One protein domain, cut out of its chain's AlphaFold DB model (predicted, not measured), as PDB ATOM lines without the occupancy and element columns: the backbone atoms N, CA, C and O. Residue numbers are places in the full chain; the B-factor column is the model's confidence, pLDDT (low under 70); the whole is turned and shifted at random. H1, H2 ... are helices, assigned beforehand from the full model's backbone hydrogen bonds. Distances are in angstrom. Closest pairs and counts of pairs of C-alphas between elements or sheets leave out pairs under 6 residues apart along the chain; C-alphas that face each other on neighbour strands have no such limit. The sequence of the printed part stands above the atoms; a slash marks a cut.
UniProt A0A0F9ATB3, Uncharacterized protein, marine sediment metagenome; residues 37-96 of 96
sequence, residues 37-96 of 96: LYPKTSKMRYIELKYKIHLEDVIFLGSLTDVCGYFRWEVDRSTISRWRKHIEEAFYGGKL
ATOM      1  N   LEU A  37      -6.723  -5.634  17.777       76.06
ATOM      2  CA  LEU A  37      -5.967  -5.693  16.517       76.06
ATOM      3  C   LEU A  37      -4.462  -5.458  16.725       76.06
ATOM      4  O   LEU A  37      -3.640  -5.844  15.897       76.06
ATOM      5  N   TYR A  38      -4.096  -4.849  17.853       84.25
ATOM      6  CA  TYR A  38      -2.728  -4.565  18.260       84.25
ATOM      7  C   TYR A  38      -2.612  -4.500  19.790       84.25
ATOM      8  O   TYR A  38      -3.599  -4.253  20.489       84.25
ATOM      9  N   PRO A  39      -1.405  -4.675  20.361       86.19
ATOM     10  CA  PRO A  39      -1.211  -4.539  21.798       86.19
ATOM     11  C   PRO A  39      -1.435  -3.083  22.233       86.19
ATOM     12  O   PRO A  39      -0.620  -2.200  21.957       86.19
ATOM     13  N   LYS A  40      -2.546  -2.830  22.933       89.75
ATOM     14  CA  LYS A  40      -2.870  -1.517  23.504       89.75
ATOM     15  C   LYS A  40      -2.089  -1.258  24.790       89.75
ATOM     16  O   LYS A  40      -2.012  -2.106  25.678       89.75
ATOM     17  N   THR A  41      -1.563  -0.042  24.925       91.62
ATOM     18  CA  THR A  41      -0.938   0.414  26.178       91.62
ATOM     19  C   THR A  41      -1.990   0.654  27.269       91.62
ATOM     20  O   THR A  41      -3.159   0.912  26.975       91.62
ATOM     21  N   SER A  42      -1.585   0.655  28.544       92.94
ATOM     22  CA  SER A  42      -2.500   0.936  29.665       92.94
ATOM     23  C   SER A  42      -3.192   2.297  29.540       92.94
ATOM     24  O   SER A  42      -4.367   2.422  29.874       92.94
ATOM     25  N   LYS A  43      -2.491   3.310  29.007       93.38
ATOM     26  CA  LYS A  43      -3.057   4.649  28.795       93.38
ATOM     27  C   LYS A  43      -4.080   4.665  27.651       93.38
ATOM     28  O   LYS A  43      -5.093   5.340  27.781       93.38
ATOM     29  N   MET A  44      -3.876   3.882  26.586       93.62
ATOM     30  CA  MET A  44      -4.886   3.700  25.529       93.62
ATOM     31  C   MET A  44      -6.161   3.064  26.094       93.62
ATOM     32  O   MET A  44      -7.242   3.618  25.929       93.62
ATOM     33  N   ARG A  45      -6.023   1.961  26.846       92.94
ATOM     34  CA  ARG A  45      -7.160   1.273  27.485       92.94
ATOM     35  C   ARG A  45      -7.920   2.176  28.451       92.94
ATOM     36  O   ARG A  45      -9.145   2.163  28.476       92.94
ATOM     37  N   TYR A  46      -7.198   2.978  29.231       94.62
ATOM     38  CA  TYR A  46      -7.806   3.964  30.122       94.62
ATOM     39  C   TYR A  46      -8.689   4.961  29.359       94.62
ATOM     40  O   TYR A  46      -9.818   5.210  29.776       94.62
ATOM     41  N   ILE A  47      -8.200   5.503  28.240       94.75
ATOM     42  CA  ILE A  47      -8.957   6.449  27.411       94.75
ATOM     43  C   ILE A  47     -10.193   5.777  26.802       94.75
ATOM     44  O   ILE A  47     -11.286   6.327  26.921       94.75
ATOM     45  N   GLU A  48     -10.055   4.579  26.230       93.12
ATOM     46  CA  GLU A  48     -11.193   3.829  25.674       93.12
ATOM     47  C   GLU A  48     -12.291   3.602  26.719       93.12
ATOM     48  O   GLU A  48     -13.461   3.887  26.471       93.12
ATOM     49  N   LEU A  49     -11.913   3.171  27.927       92.81
ATOM     50  CA  LEU A  49     -12.855   2.932  29.021       92.81
ATOM     51  C   LEU A  49     -13.515   4.218  29.523       92.81
ATOM     52  O   LEU A  49     -14.720   4.240  29.774       92.81
ATOM     53  N   LYS A  50     -12.735   5.292  29.682       94.88
ATOM     54  CA  LYS A  50     -13.222   6.564  30.221       94.88
ATOM     55  C   LYS A  50     -14.212   7.246  29.287       94.88
ATOM     56  O   LYS A  50     -15.238   7.744  29.745       94.88
ATOM     57  N   TYR A  51     -13.894   7.275  27.997       92.81
ATOM     58  CA  TYR A  51     -14.716   7.936  26.990       92.81
ATOM     59  C   TYR A  51     -15.730   6.984  26.338       92.81
ATOM     60  O   TYR A  51     -16.599   7.453  25.612       92.81
ATOM     61  N   LYS A  52     -15.681   5.680  26.657       92.25
ATOM     62  CA  LYS A  52     -16.529   4.618  26.084       92.25
ATOM     63  C   LYS A  52     -16.482   4.599  24.555       92.25
ATOM     64  O   LYS A  52     -17.514   4.585  23.890       92.25
ATOM     65  N   ILE A  53     -15.269   4.612  24.018       91.06
ATOM     66  CA  ILE A  53     -14.989   4.638  22.580       91.06
ATOM     67  C   ILE A  53     -13.954   3.576  22.218       91.06
ATOM     68  O   ILE A  53     -13.180   3.150  23.077       91.06
ATOM     69  N   HIS A  54     -13.873   3.237  20.935       88.94
ATOM     70  CA  HIS A  54     -12.704   2.567  20.377       88.94
ATOM     71  C   HIS A  54     -11.707   3.615  19.898       88.94
ATOM     72  O   HIS A  54     -12.064   4.561  19.198       88.94
ATOM     73  N   LEU A  55     -10.445   3.472  20.300       90.50
ATOM     74  CA  LEU A  55      -9.421   4.467  20.000       90.50
ATOM     75  C   LEU A  55      -9.190   4.602  18.489       90.50
ATOM     76  O   LEU A  55      -8.929   5.698  18.005       90.50
ATOM     77  N   GLU A  56      -9.315   3.500  17.757       88.75
ATOM     78  CA  GLU A  56      -9.150   3.408  16.302       88.75
ATOM     79  C   GLU A  56     -10.102   4.344  15.540       88.75
ATOM     80  O   GLU A  56      -9.687   4.972  14.566       88.75
ATOM     81  N   ASP A  57     -11.327   4.521  16.040       88.25
ATOM     82  CA  ASP A  57     -12.364   5.327  15.385       88.25
ATOM     83  C   ASP A  57     -12.100   6.833  15.494       88.25
ATOM     84  O   ASP A  57     -12.494   7.612  14.628       88.25
ATOM     85  N   VAL A  58     -11.436   7.263  16.572       91.75
ATOM     86  CA  VAL A  58     -11.230   8.687  16.888       91.75
ATOM     87  C   VAL A  58      -9.804   9.167  16.673       91.75
ATOM     88  O   VAL A  58      -9.598  10.344  16.383       91.75
ATOM     89  N   ILE A  59      -8.798   8.300  16.813       92.50
ATOM     90  CA  ILE A  59      -7.393   8.724  16.806       92.50
ATOM     91  C   ILE A  59      -7.003   9.376  15.474       92.50
ATOM     92  O   ILE A  59      -6.148  10.259  15.475       92.50
ATOM     93  N   PHE A  60      -7.639   8.994  14.363       91.38
ATOM     94  CA  PHE A  60      -7.380   9.531  13.022       91.38
ATOM     95  C   PHE A  60      -8.337  10.655  12.600       91.38
ATOM     96  O   PHE A  60      -8.187  11.193  11.504       91.38
ATOM     97  N   LEU A  61      -9.279  11.063  13.457       90.06
ATOM     98  CA  LEU A  61     -10.190  12.162  13.145       90.06
ATOM     99  C   LEU A  61      -9.462  13.504  13.232       90.06
ATOM    100  O   LEU A  61      -9.051  13.942  14.304       90.06
ATOM    101  N   GLY A  62      -9.319  14.168  12.087       91.44
ATOM    102  CA  GLY A  62      -8.761  15.515  12.008       91.44
ATOM    103  C   GLY A  62      -7.293  15.620  12.442       91.44
ATOM    104  O   GLY A  62      -6.488  14.681  12.332       91.44
ATOM    105  N   SER A  63      -6.921  16.812  12.905       93.56
ATOM    106  CA  SER A  63      -5.561  17.126  13.337       93.56
ATOM    107  C   SER A  63      -5.257  16.559  14.728       93.56
ATOM    108  O   SER A  63      -6.152  16.276  15.521       93.56
ATOM    109  N   LEU A  64      -3.970  16.444  15.080       93.31
ATOM    110  CA  LEU A  64      -3.562  16.021  16.431       93.31
ATOM    111  C   LEU A  64      -4.157  16.915  17.530       93.31
ATOM    112  O   LEU A  64      -4.424  16.440  18.629       93.31
ATOM    113  N   THR A  65      -4.351  18.203  17.240       93.19
ATOM    114  CA  THR A  65      -4.932  19.163  18.183       93.19
ATOM    115  C   THR A  65      -6.413  18.886  18.422       93.19
ATOM    116  O   THR A  65      -6.858  18.974  19.564       93.19
ATOM    117  N   ASP A  66      -7.152  18.494  17.382       93.75
ATOM    118  CA  ASP A  66      -8.577  18.163  17.495       93.75
ATOM    119  C   ASP A  66      -8.768  16.935  18.389       93.75
ATOM    120  O   ASP A  66      -9.582  16.950  19.313       93.75
ATOM    121  N   VAL A  67      -7.931  15.910  18.197       94.25
ATOM    122  CA  VAL A  67      -7.944  14.695  19.027       94.25
ATOM    123  C   VAL A  67      -7.523  14.995  20.474       94.25
ATOM    124  O   VAL A  67      -8.140  14.492  21.413       94.25
ATOM    125  N   CYS A  68      -6.520  15.858  20.693       94.25
ATOM    126  CA  CYS A  68      -6.192  16.346  22.040       94.25
ATOM    127  C   CYS A  68      -7.400  17.023  22.700       94.25
ATOM    128  O   CYS A  68      -7.693  16.749  23.864       94.25
ATOM    129  N   GLY A  69      -8.107  17.885  21.963       93.00
ATOM    130  CA  GLY A  69      -9.312  18.560  22.437       93.00
ATOM    131  C   GLY A  69     -10.433  17.580  22.786       93.00
ATOM    132  O   GLY A  69     -11.049  17.710  23.844       93.00
ATOM    133  N   TYR A  70     -10.636  16.551  21.957       92.69
ATOM    134  CA  TYR A  70     -11.610  15.485  22.199       92.69
ATOM    135  C   TYR A  70     -11.348  14.757  23.529       92.69
ATOM    136  O   TYR A  70     -12.268  14.535  24.315       92.69
ATOM    137  N   PHE A  71     -10.077  14.487  23.845       93.56
ATOM    138  CA  PHE A  71      -9.654  13.899  25.124       93.56
ATOM    139  C   PHE A  71      -9.442  14.919  26.250       93.56
ATOM    140  O   PHE A  71      -8.725  14.626  27.209       93.56
ATOM    141  N   ARG A  72     -10.025  16.123  26.148       93.69
ATOM    142  CA  ARG A  72      -9.911  17.201  27.150       93.69
ATOM    143  C   ARG A  72      -8.464  17.498  27.565       93.69
ATOM    144  O   ARG A  72      -8.203  17.812  28.721       93.69
ATOM    145  N   TRP A  73      -7.527  17.389  26.623       92.06
ATOM    146  CA  TRP A  73      -6.089  17.597  26.828       92.06
ATOM    147  C   TRP A  73      -5.419  16.658  27.845       92.06
ATOM    148  O   TRP A  73      -4.299  16.912  28.273       92.06
ATOM    149  N   GLU A  74      -6.036  15.525  28.191       92.88
ATOM    150  CA  GLU A  74      -5.413  14.503  29.057       92.88
ATOM    151  C   GLU A  74      -4.280  13.727  28.363       92.88
ATOM    152  O   GLU A  74      -3.480  13.014  28.988       92.88
ATOM    153  N   VAL A  75      -4.235  13.833  27.036       93.38
ATOM    154  CA  VAL A  75      -3.242  13.195  26.180       93.38
ATOM    155  C   VAL A  75      -2.580  14.257  25.317       93.38
ATOM    156  O   VAL A  75      -3.240  14.945  24.540       93.38
ATOM    157  N   ASP A  76      -1.259  14.361  25.429       94.25
ATOM    158  CA  ASP A  76      -0.466  15.325  24.670       94.25
ATOM    159  C   ASP A  76      -0.353  14.928  23.197       94.25
ATOM    160  O   ASP A  76      -0.339  13.741  22.851       94.25
ATOM    161  N   ARG A  77      -0.127  15.916  22.324       94.50
ATOM    162  CA  ARG A  77       0.036  15.700  20.873       94.50
ATOM    163  C   ARG A  77       1.120  14.673  20.544       94.50
ATOM    164  O   ARG A  77       0.946  13.865  19.636       94.50
ATOM    165  N   SER A  78       2.225  14.669  21.297       95.12
ATOM    166  CA  SER A  78       3.331  13.717  21.106       95.12
ATOM    167  C   SER A  78       2.943  12.278  21.457       95.12
ATOM    168  O   SER A  78       3.477  11.328  20.884       95.12
ATOM    169  N   THR A  79       2.014  12.104  22.398       94.88
ATOM    170  CA  THR A  79       1.475  10.797  22.778       94.88
ATOM    171  C   THR A  79       0.495  10.310  21.714       94.88
ATOM    172  O   THR A  79       0.618   9.177  21.266       94.88
ATOM    173  N   ILE A  80      -0.401  11.180  21.233       95.12
ATOM    174  CA  ILE A  80      -1.331  10.854  20.137       95.12
ATOM    175  C   ILE A  80      -0.570  10.499  18.857       95.12
ATOM    176  O   ILE A  80      -0.886   9.505  18.212       95.12
ATOM    177  N   SER A  81       0.473  11.257  18.510       95.06
ATOM    178  CA  SER A  81       1.330  10.962  17.355       95.06
ATOM    179  C   SER A  81       1.992   9.582  17.470       95.06
ATOM    180  O   SER A  81       1.945   8.799  16.523       95.06
ATOM    181  N   ARG A  82       2.528   9.235  18.650       94.56
ATOM    182  CA  ARG A  82       3.066   7.890  18.915       94.56
ATOM    183  C   ARG A  82       2.001   6.804  18.801       94.56
ATOM    184  O   ARG A  82       2.289   5.738  18.271       94.56
ATOM    185  N   TRP A  83       0.789   7.065  19.281       94.31
ATOM    186  CA  TRP A  83      -0.321   6.122  19.169       94.31
ATOM    187  C   TRP A  83      -0.728   5.891  17.719       94.31
ATOM    188  O   TRP A  83      -0.846   4.737  17.333       94.31
ATOM    189  N   ARG A  84      -0.857   6.946  16.901       93.50
ATOM    190  CA  ARG A  84      -1.120   6.804  15.459       93.50
ATOM    191  C   ARG A  84      -0.069   5.927  14.786       93.50
ATOM    192  O   ARG A  84      -0.440   4.972  14.124       93.50
ATOM    193  N   LYS A  85       1.219   6.184  15.044       91.94
ATOM    194  CA  LYS A  85       2.321   5.384  14.486       91.94
ATOM    195  C   LYS A  85       2.243   3.915  14.904       91.94
ATOM    196  O   LYS A  85       2.351   3.036  14.064       91.94
ATOM    197  N   HIS A  86       2.020   3.651  16.193       90.50
ATOM    198  CA  HIS A  86       1.872   2.289  16.726       90.50
ATOM    199  C   HIS A  86       0.706   1.537  16.076       90.50
ATOM    200  O   HIS A  86       0.805   0.350  15.784       90.50
ATOM    201  N   ILE A  87      -0.396   2.245  15.835       89.81
ATOM    202  CA  ILE A  87      -1.583   1.703  15.180       89.81
ATOM    203  C   ILE A  87      -1.296   1.448  13.694       89.81
ATOM    204  O   ILE A  87      -1.495   0.339  13.216       89.81
ATOM    205  N   GLU A  88      -0.759   2.432  12.975       89.69
ATOM    206  CA  GLU A  88      -0.375   2.302  11.564       89.69
ATOM    207  C   GLU A  88       0.612   1.151  11.334       89.69
ATOM    208  O   GLU A  88       0.436   0.375  10.400       89.69
ATOM    209  N   GLU A  89       1.613   0.989  12.202       88.38
ATOM    210  CA  GLU A  89       2.562  -0.126  12.136       88.38
ATOM    211  C   GLU A  89       1.867  -1.481  12.304       88.38
ATOM    212  O   GLU A  89       2.235  -2.443  11.634       88.38
ATOM    213  N   ALA A  90       0.837  -1.573  13.144       85.50
ATOM    214  CA  ALA A  90       0.080  -2.807  13.301       85.50
ATOM    215  C   ALA A  90      -0.827  -3.117  12.097       85.50
ATOM    216  O   ALA A  90      -0.959  -4.280  11.720       85.50
ATOM    217  N   PHE A  91      -1.425  -2.095  11.476       80.81
ATOM    218  CA  PHE A  91      -2.327  -2.263  10.331       80.81
ATOM    219  C   PHE A  91      -1.593  -2.447   8.994       80.81
ATOM    220  O   PHE A  91      -2.010  -3.264   8.176       80.81
ATOM    221  N   TYR A  92      -0.499  -1.715   8.766       73.75
ATOM    222  CA  TYR A  92       0.225  -1.678   7.487       73.75
ATOM    223  C   TYR A  92       1.609  -2.339   7.540       73.75
ATOM    224  O   TYR A  92       2.199  -2.607   6.498       73.75
ATOM    225  N   GLY A  93       2.140  -2.635   8.731       62.41
ATOM    226  CA  GLY A  93       3.426  -3.326   8.906       62.41
ATOM    227  C   GLY A  93       3.367  -4.842   8.690       62.41
ATOM    228  O   GLY A  93       4.388  -5.526   8.807       62.41
ATOM    229  N   GLY A  94       2.198  -5.387   8.341       54.69
ATOM    230  CA  GLY A  94       2.060  -6.736   7.800       54.69
ATOM    231  C   GLY A  94       2.641  -6.810   6.387       54.69
ATOM    232  O   GLY A  94       1.931  -6.546   5.427       54.69
ATOM    233  N   LYS A  95       3.938  -7.129   6.300       43.69
ATOM    234  CA  LYS A  95       4.741  -7.450   5.099       43.69
ATOM    235  C   LYS A  95       3.954  -7.653   3.784       43.69
ATOM    236  O   LYS A  95       3.211  -8.627   3.660       43.69
ATOM    237  N   LEU A  96       4.247  -6.796   2.797       39.53
ATOM    238  CA  LEU A  96       4.403  -7.205   1.390       39.53
ATOM    239  C   LEU A  96       5.558  -8.210   1.261       39.53
ATOM    240  O   LEU A  96       6.552  -8.055   2.014       39.53
TER     241      LEU A  96
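What this domain is: This is residues 37 to 96 of the 96 residues of an uncharacterized protein of marine sediment metagenome (UniProt A0A0F9ATB3). The long helix H4 runs along most of the length of this small helical domain; H3 meets its first end in a corner, and the short helix H2 packs on residues 80 to 87 of H4. H1 lies off to one side, next to H2 and away from H3, and the last residues, 93 to 96, run on past the end of H4. The printed part has 60 residues with four named helices, in the order H1, H2, H3, H4, and no named strand; the class is all helix. It is compact by its radius of gyration of the C-alphas, 11.4 A, yet elongated in outline, with spans of 38 by 22 by 17 A.

How they stand to each other: H1, residues 42 to 51, and H2, residues 55 to 59, only just touch, with 3 pairs of C-alphas within 8 A; their closest C-alphas are those of Glu 48 and Leu 55, 6.0 A apart. H2 is close to but not clearly touching H3, residues 64 to 70, with the closest C-alphas, of Ile 59 and Val 67, 6.4 A apart. H4, residues 77 to 92, touches H2 with its residues 80 to 87 alone; the closest C-alphas are those of Ile 59 and Arg 84, 6.7 A apart. H4 touches H3 with its residues 77 to 81 alone; the closest C-alphas, of Leu 64 and Arg 77, are 5.7 A apart. The lines of H3 and H4 are about perpendicular, at 76 degrees. H1 is apart from H3, and only just apart from H4, at 8.2 A. In H1, H2, H3 and H4 every O i to N i+4 pair is within hydrogen-bond range.

Where its parts are: H1 begins at C-alpha 42, (-2.500, 0.936, 29.665), and measures 14.3 A from first to last C-alpha. H2 measures 5.7 A and H3 9.9 A. H4 measures 21.9 A, from C-alpha 77 at (0.036, 15.700, 20.873) to C-alpha 92 at (0.225, -1.678, 7.487).

The domain as a whole: The two C-alphas farthest apart are those of Arg 72 and Leu 96, 38.3 A. The printed part has no cut and ends at the chain's last residue, 96. The links H1 to H2 and H2 to H3 are tight, and H3 to H4 is short. The mean pLDDT of the printed part is 88.6; residues 93 to 96 are under 70.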